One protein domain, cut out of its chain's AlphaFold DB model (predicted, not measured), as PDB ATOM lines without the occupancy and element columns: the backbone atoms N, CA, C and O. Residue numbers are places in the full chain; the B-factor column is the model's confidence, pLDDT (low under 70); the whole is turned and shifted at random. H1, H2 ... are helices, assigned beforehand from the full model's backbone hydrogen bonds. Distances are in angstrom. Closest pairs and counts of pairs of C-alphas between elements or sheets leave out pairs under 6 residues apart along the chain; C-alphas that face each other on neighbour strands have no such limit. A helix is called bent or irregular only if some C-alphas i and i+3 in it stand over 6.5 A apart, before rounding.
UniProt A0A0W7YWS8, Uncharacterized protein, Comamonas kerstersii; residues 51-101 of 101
ATOM      1  N   ALA A  51     -39.785  11.930 -51.634       64.06
ATOM      2  CA  ALA A  51     -38.534  12.027 -50.893       64.06
ATOM      3  C   ALA A  51     -38.024  13.482 -50.814       64.06
ATOM      4  O   ALA A  51     -37.428  13.862 -49.809       64.06
ATOM      5  N   ASP A  52     -38.383  14.320 -51.783       71.06
ATOM      6  CA  ASP A  52     -37.982  15.730 -51.839       71.06
ATOM      7  C   ASP A  52     -38.959  16.693 -51.142       71.06
ATOM      8  O   ASP A  52     -38.811  17.909 -51.239       71.06
ATOM      9  N   ALA A  53     -39.980  16.183 -50.438       75.25
ATOM     10  CA  ALA A  53     -40.924  17.033 -49.718       75.25
ATOM     11  C   ALA A  53     -40.231  17.801 -48.572       75.25
ATOM     12  O   ALA A  53     -39.400  17.217 -47.860       75.25
ATOM     13  N   PRO A  54     -40.593  19.079 -48.346       81.00
ATOM     14  CA  PRO A  54     -39.999  19.889 -47.291       81.00
ATOM     15  C   PRO A  54     -40.238  19.261 -45.907       81.00
ATOM     16  O   PRO A  54     -41.257  18.617 -45.647       81.00
ATOM     17  N   LEU A  55     -39.278  19.442 -44.993       81.25
ATOM     18  CA  LEU A  55     -39.295  18.866 -43.640       81.25
ATOM     19  C   LEU A  55     -40.621  19.036 -42.868       81.25
ATOM     20  O   LEU A  55     -41.075  18.042 -42.298       81.25
ATOM     21  N   PRO A  56     -41.271  20.219 -42.827       84.75
ATOM     22  CA  PRO A  56     -42.537  20.370 -42.109       84.75
ATOM     23  C   PRO A  56     -43.653  19.479 -42.671       84.75
ATOM     24  O   PRO A  56     -44.388  18.872 -41.891       84.75
ATOM     25  N   ASP A  57     -43.729  19.299 -43.991       82.75
ATOM     26  CA  ASP A  57     -44.739  18.436 -44.614       82.75
ATOM     27  C   ASP A  57     -44.546  16.970 -44.216       82.75
ATOM     28  O   ASP A  57     -45.512  16.254 -43.936       82.75
ATOM     29  N   ARG A  58     -43.287  16.527 -44.097       81.88
ATOM     30  CA  ARG A  58     -42.950  15.183 -43.606       81.88
ATOM     31  C   ARG A  58     -43.375  14.984 -42.152       81.88
ATOM     32  O   ARG A  58     -43.872  13.911 -41.813       81.88
ATOM     33  N   VAL A  59     -43.224  16.005 -41.305       87.38
ATOM     34  CA  VAL A  59     -43.666  15.958 -39.901       87.38
ATOM     35  C   VAL A  59     -45.189  15.865 -39.811       87.38
ATOM     36  O   VAL A  59     -45.704  15.022 -39.078       87.38
ATOM     37  N   VAL A  60     -45.921  16.668 -40.589       87.56
ATOM     38  CA  VAL A  60     -47.394  16.624 -40.617       87.56
ATOM     39  C   VAL A  60     -47.894  15.272 -41.127       87.56
ATOM     40  O   VAL A  60     -48.826  14.694 -40.562       87.56
ATOM     41  N   ALA A  61     -47.260  14.726 -42.164       85.88
ATOM     42  CA  ALA A  61     -47.603  13.406 -42.673       85.88
ATOM     43  C   ALA A  61     -47.311  12.294 -41.657       85.88
ATOM     44  O   ALA A  61     -48.158  11.426 -41.445       85.88
ATOM     45  N   PHE A  62     -46.158  12.344 -40.983       86.06
ATOM     46  CA  PHE A  62     -45.832  11.414 -39.904       86.06
ATOM     47  C   PHE A  62     -46.867  11.485 -38.778       86.06
ATOM     48  O   PHE A  62     -47.337  10.445 -38.318       86.06
ATOM     49  N   ALA A  63     -47.289  12.693 -38.398       89.56
ATOM     50  CA  ALA A  63     -48.303  12.890 -37.371       89.56
ATOM     51  C   ALA A  63     -49.651  12.248 -37.727       89.56
ATOM     52  O   ALA A  63     -50.293  11.622 -36.884       89.56
ATOM     53  N   ARG A  64     -50.057  12.347 -38.997       84.94
ATOM     54  CA  ARG A  64     -51.276  11.698 -39.504       84.94
ATOM     55  C   ARG A  64     -51.153  10.175 -39.566       84.94
ATOM     56  O   ARG A  64     -52.140   9.482 -39.339       84.94
ATOM     57  N   LEU A  65     -49.967   9.655 -39.883       87.12
ATOM     58  CA  LEU A  65     -49.720   8.215 -40.001       87.12
ATOM     59  C   LEU A  65     -49.541   7.524 -38.640       87.12
ATOM     60  O   LEU A  65     -49.896   6.353 -38.511       87.12
ATOM     61  N   HIS A  66     -49.023   8.229 -37.630       89.19
ATOM     62  CA  HIS A  66     -48.680   7.656 -36.326       89.19
ATOM     63  C   HIS A  66     -49.301   8.427 -35.146       89.19
ATOM     64  O   HIS A  66     -48.570   8.928 -34.289       89.19
ATOM     65  N   PRO A  67     -50.643   8.465 -35.027       87.88
ATOM     66  CA  PRO A  67     -51.332   9.296 -34.037       87.88
ATOM     67  C   PRO A  67     -50.933   8.978 -32.590       87.88
ATOM     68  O   PRO A  67     -50.779   9.897 -31.791       87.88
ATOM     69  N   PHE A  68     -50.690   7.708 -32.250       94.62
ATOM     70  CA  PHE A  68     -50.223   7.332 -30.912       94.62
ATOM     71  C   PHE A  68     -48.799   7.814 -30.631       94.62
ATOM     72  O   PHE A  68     -48.563   8.424 -29.594       94.62
ATOM     73  N   ALA A  69     -47.858   7.600 -31.557       91.81
ATOM     74  CA  ALA A  69     -46.483   8.067 -31.381       91.81
ATOM     75  C   ALA A  69     -46.434   9.595 -31.257       91.81
ATOM     76  O   ALA A  69     -45.713  10.132 -30.418       91.81
ATOM     77  N   THR A  70     -47.246  10.295 -32.050       94.06
ATOM     78  CA  THR A  70     -47.382  11.750 -31.979       94.06
ATOM     79  C   THR A  70     -48.000  12.204 -30.667       94.06
ATOM     80  O   THR A  70     -47.448  13.104 -30.043       94.06
ATOM     81  N   ALA A  71     -49.087  11.581 -30.209       94.00
ATOM     82  CA  ALA A  71     -49.700  11.915 -28.926       94.00
ATOM     83  C   ALA A  71     -48.712  11.727 -27.768       94.00
ATOM     84  O   ALA A  71     -48.570  12.620 -26.934       94.00
ATOM     85  N   THR A  72     -47.965  10.620 -27.759       95.19
ATOM     86  CA  THR A  72     -46.922  10.372 -26.758       95.19
ATOM     87  C   THR A  72     -45.811  11.415 -26.831       95.19
ATOM     88  O   THR A  72     -45.419  11.955 -25.800       95.19
ATOM     89  N   ALA A  73     -45.322  11.745 -28.030       92.00
ATOM     90  CA  ALA A  73     -44.274  12.748 -28.207       92.00
ATOM     91  C   ALA A  73     -44.725  14.141 -27.743       92.00
ATOM     92  O   ALA A  73     -43.991  14.816 -27.022       92.00
ATOM     93  N   VAL A  74     -45.943  14.556 -28.106       93.44
ATOM     94  CA  VAL A  74     -46.530  15.833 -27.676       93.44
ATOM     95  C   VAL A  74     -46.741  15.843 -26.163       93.44
ATOM     96  O   VAL A  74     -46.323  16.790 -25.503       93.44
ATOM     97  N   GLY A  75     -47.313  14.782 -25.591       94.44
ATOM     98  CA  GLY A  75     -47.513  14.665 -24.145       94.44
ATOM     99  C   GLY A  75     -46.199  14.730 -23.362       94.44
ATOM    100  O   GLY A  75     -46.089  15.479 -22.391       94.44
ATOM    101  N   ALA A  76     -45.168  14.022 -23.828       93.19
ATOM    102  CA  ALA A  76     -43.835  14.083 -23.237       93.19
ATOM    103  C   ALA A  76     -43.219  15.487 -23.356       93.19
ATOM    104  O   ALA A  76     -42.661  16.001 -22.385       93.19
ATOM    105  N   ALA A  77     -43.354  16.137 -24.517       89.81
ATOM    106  CA  ALA A  77     -42.861  17.495 -24.725       89.81
ATOM    107  C   ALA A  77     -43.526  18.502 -23.770       89.81
ATOM    108  O   ALA A  77     -42.836  19.350 -23.197       89.81
ATOM    109  N   LEU A  78     -44.837  18.374 -23.545       93.25
ATOM    110  CA  LEU A  78     -45.575  19.207 -22.594       93.25
ATOM    111  C   LEU A  78     -45.106  18.993 -21.147       93.25
ATOM    112  O   LEU A  78     -44.934  19.975 -20.429       93.25
ATOM    113  N   MET A  79     -44.826  17.752 -20.725       94.12
ATOM    114  CA  MET A  79     -44.289  17.484 -19.380       94.12
ATOM    115  C   MET A  79     -42.873  18.034 -19.168       94.12
ATOM    116  O   MET A  79     -42.552  18.512 -18.081       94.12
ATOM    117  N   ILE A  80     -42.001  17.943 -20.176       92.75
ATOM    118  CA  ILE A  80     -40.602  18.385 -20.055       92.75
ATOM    119  C   ILE A  80     -40.503  19.919 -20.076       92.75
ATOM    120  O   ILE A  80     -39.672  20.499 -19.367       92.75
ATOM    121  N   GLY A  81     -41.343  20.568 -20.886       88.69
ATOM    122  CA  GLY A  81     -41.373  22.014 -21.073       88.69
ATOM    123  C   GLY A  81     -40.280  22.551 -22.018       88.69
ATOM    124  O   GLY A  81     -39.212  21.951 -22.186       88.69
ATOM    125  N   PRO A  82     -40.501  23.730 -22.629       86.94
ATOM    126  CA  PRO A  82     -39.689  24.228 -23.745       86.94
ATOM    127  C   PRO A  82     -38.229  24.524 -23.367       86.94
ATOM    128  O   PRO A  82     -37.315  24.235 -24.140       86.94
ATOM    129  N   ARG A  83     -37.981  25.035 -22.152       88.50
ATOM    130  CA  ARG A  83     -36.624  25.368 -21.675       88.50
ATOM    131  C   ARG A  83     -35.708  24.149 -21.590       88.50
ATOM    132  O   ARG A  83     -34.526  24.252 -21.914       88.50
ATOM    133  N   ARG A  84     -36.229  22.999 -21.152       85.75
ATOM    134  CA  ARG A  84     -35.436  21.764 -21.077       85.75
ATOM    135  C   ARG A  84     -35.203  21.184 -22.468       85.75
ATOM    136  O   ARG A  84     -34.077  20.794 -22.755       85.75
ATOM    137  N   ILE A  85     -36.209  21.203 -23.343       88.00
ATOM    138  CA  ILE A  85     -36.082  20.704 -24.722       88.00
ATOM    139  C   ILE A  85     -34.952  21.426 -25.469       88.00
ATOM    140  O   ILE A  85     -34.077  20.759 -26.014       88.00
ATOM    141  N   MET A  86     -34.900  22.764 -25.420       88.31
ATOM    142  CA  MET A  86     -33.830  23.546 -26.068       88.31
ATOM    143  C   MET A  86     -32.428  23.244 -25.521       88.31
ATOM    144  O   MET A  86     -31.441  23.291 -26.251       88.31
ATOM    145  N   ARG A  87     -32.313  22.935 -24.226       87.94
ATOM    146  CA  ARG A  87     -31.020  22.634 -23.603       87.94
ATOM    147  C   ARG A  87     -30.509  21.245 -23.986       87.94
ATOM    148  O   ARG A  87     -29.313  21.074 -24.200       87.94
ATOM    149  N   TYR A  88     -31.404  20.264 -24.093       87.56
ATOM    150  CA  TYR A  88     -31.041  18.900 -24.481       87.56
ATOM    151  C   TYR A  88     -30.929  18.712 -25.998       87.56
ATOM    152  O   TYR A  88     -30.190  17.834 -26.441       87.56
ATOM    153  N   SER A  89     -31.581  19.551 -26.812       83.38
ATOM    154  CA  SER A  89     -31.493  19.451 -28.274       83.38
ATOM    155  C   SER A  89     -30.060  19.608 -28.783       83.38
ATOM    156  O   SER A  89     -29.664  18.887 -29.694       83.38
ATOM    157  N   ALA A  90     -29.260  20.477 -28.158       84.38
ATOM    158  CA  ALA A  90     -27.850  20.670 -28.506       84.38
ATOM    159  C   ALA A  90     -26.998  19.404 -28.292       84.38
ATOM    160  O   ALA A  90     -26.078  19.143 -29.061       84.38
ATOM    161  N   TRP A  91     -27.326  18.593 -27.281       88.75
ATOM    162  CA  TRP A  91     -26.632  17.332 -26.997       88.75
ATOM    163  C   TRP A  91     -27.041  16.197 -27.940       88.75
ATOM    164  O   TRP A  91     -26.223  15.338 -28.263       88.75
ATOM    165  N   VAL A  92     -28.295  16.187 -28.399       86.88
ATOM    166  CA  VAL A  92     -28.824  15.122 -29.269       86.88
ATOM    167  C   VAL A  92     -28.515  15.376 -30.751       86.88
ATOM    168  O   VAL A  92     -28.348  14.423 -31.513       86.88
ATOM    169  N   LEU A  93     -28.369  16.639 -31.168       85.88
ATOM    170  CA  LEU A  93     -28.040  17.027 -32.545       85.88
ATOM    171  C   LEU A  93     -26.848  16.251 -33.165       85.88
ATOM    172  O   LEU A  93     -27.015  15.732 -34.273       85.88
ATOM    173  N   PRO A  94     -25.680  16.100 -32.497       82.69
ATOM    174  CA  PRO A  94     -24.549  15.347 -33.051       82.69
ATOM    175  C   PRO A  94     -24.793  13.835 -33.147       82.69
ATOM    176  O   PRO A  94     -24.125  13.159 -33.926       82.69
ATOM    177  N   LEU A  95     -25.741  13.281 -32.384       86.62
ATOM    178  CA  LEU A  95     -26.133  11.879 -32.530       86.62
ATOM    179  C   LEU A  95     -26.951  11.679 -33.808       86.62
ATOM    180  O   LEU A  95     -26.708  10.729 -34.547       86.62
ATOM    181  N   ILE A  96     -27.885  12.590 -34.094       83.38
ATOM    182  CA  ILE A  96     -28.775  12.499 -35.264       83.38
ATOM    183  C   ILE A  96     -27.987  12.652 -36.570       83.38
ATOM    184  O   ILE A  96     -28.274  11.954 -37.544       83.38
ATOM    185  N   SER A  97     -26.961  13.511 -36.601       82.75
ATOM    186  CA  SER A  97     -26.133  13.700 -37.802       82.75
ATOM    187  C   SER A  97     -25.420  12.419 -38.250       82.75
ATOM    188  O   SER A  97     -25.151  12.266 -39.438       82.75
ATOM    189  N   ARG A  98     -25.186  11.461 -37.341       79.38
ATOM    190  CA  ARG A  98     -24.593  10.156 -37.674       79.38
ATOM    191  C   ARG A  98     -25.537   9.204 -38.402       79.38
ATOM    192  O   ARG A  98     -25.059   8.297 -39.075       79.38
ATOM    193  N   PHE A  99     -26.846   9.411 -38.295       77.38
ATOM    194  CA  PHE A  99     -27.857   8.581 -38.959       77.38
ATOM    195  C   PHE A  99     -28.271   9.114 -40.334       77.38
ATOM    196  O   PHE A  99     -29.056   8.476 -41.029       77.38
ATOM    197  N   LYS A 100     -27.733  10.266 -40.748       66.06
ATOM    198  CA  LYS A 100     -27.926  10.822 -42.086       66.06
ATOM    199  C   LYS A 100     -26.941  10.146 -43.052       66.06
ATOM    200  O   LYS A 100     -25.878  10.693 -43.333       66.06
ATOM    201  N   ARG A 101     -27.269   8.926 -43.480       57.44
ATOM    202  CA  ARG A 101     -26.651   8.240 -44.624       57.44
ATOM    203  C   ARG A 101     -27.618   8.222 -45.793       57.44
ATOM    204  O   ARG A 101     -28.825   8.028 -45.529       57.44
TER     205      ARG A 101
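AT A GLANCE: This is residues 51 to 101 of the 101 residues of an uncharacterized protein of Comamonas kerstersii (UniProt A0A0W7YWS8). Three helices joined at corners make an open U: H2 is the base, H1 and the longer H3 are the sides, and the middle is empty. H3, with a kink of 53 degrees near residue 91, folds partly over the open end. Of 51 printed residues, 43 are in these helices, H1, H2, H3 in order; the class is all helix. The whole is loose, radius of gyration of the C-alphas 13.0 A, spanning 31 by 27 by 15 A.

HOW THE PARTS SIT: Start at H1, residues 55 to 65: it is close to but not clearly touching H2, residues 67 to 80, with closest C-alphas Ala 63 and Thr 70 5.6 A apart. They run opposite ways at a steep tilt of 64 degrees. H3, residues 82 to 99, is close to but not clearly touching H2, with closest C-alphas Ala 77 and Ile 85 7.5 A apart. H1 and H3 are apart. Every O i to N i+4 pair is within hydrogen-bond range in H1 and H2; in H3, 8 of 14.

IN THESE COORDINATES: Find C-alpha 55 at (-39.295, 18.866, -43.640), where H1 begins its 15.3 A. H2 covers 19.8 A; H3 covers 24.8 A to C-alpha 99 at (-27.857, 8.581, -38.959). H3 is only just irregular: C-alphas 91 and 94 are 6.7 A apart.

THE WHOLE: The printed part has no cut, and both links are tight. Look for pLDDT under 70 at residues 51, 100 and 101.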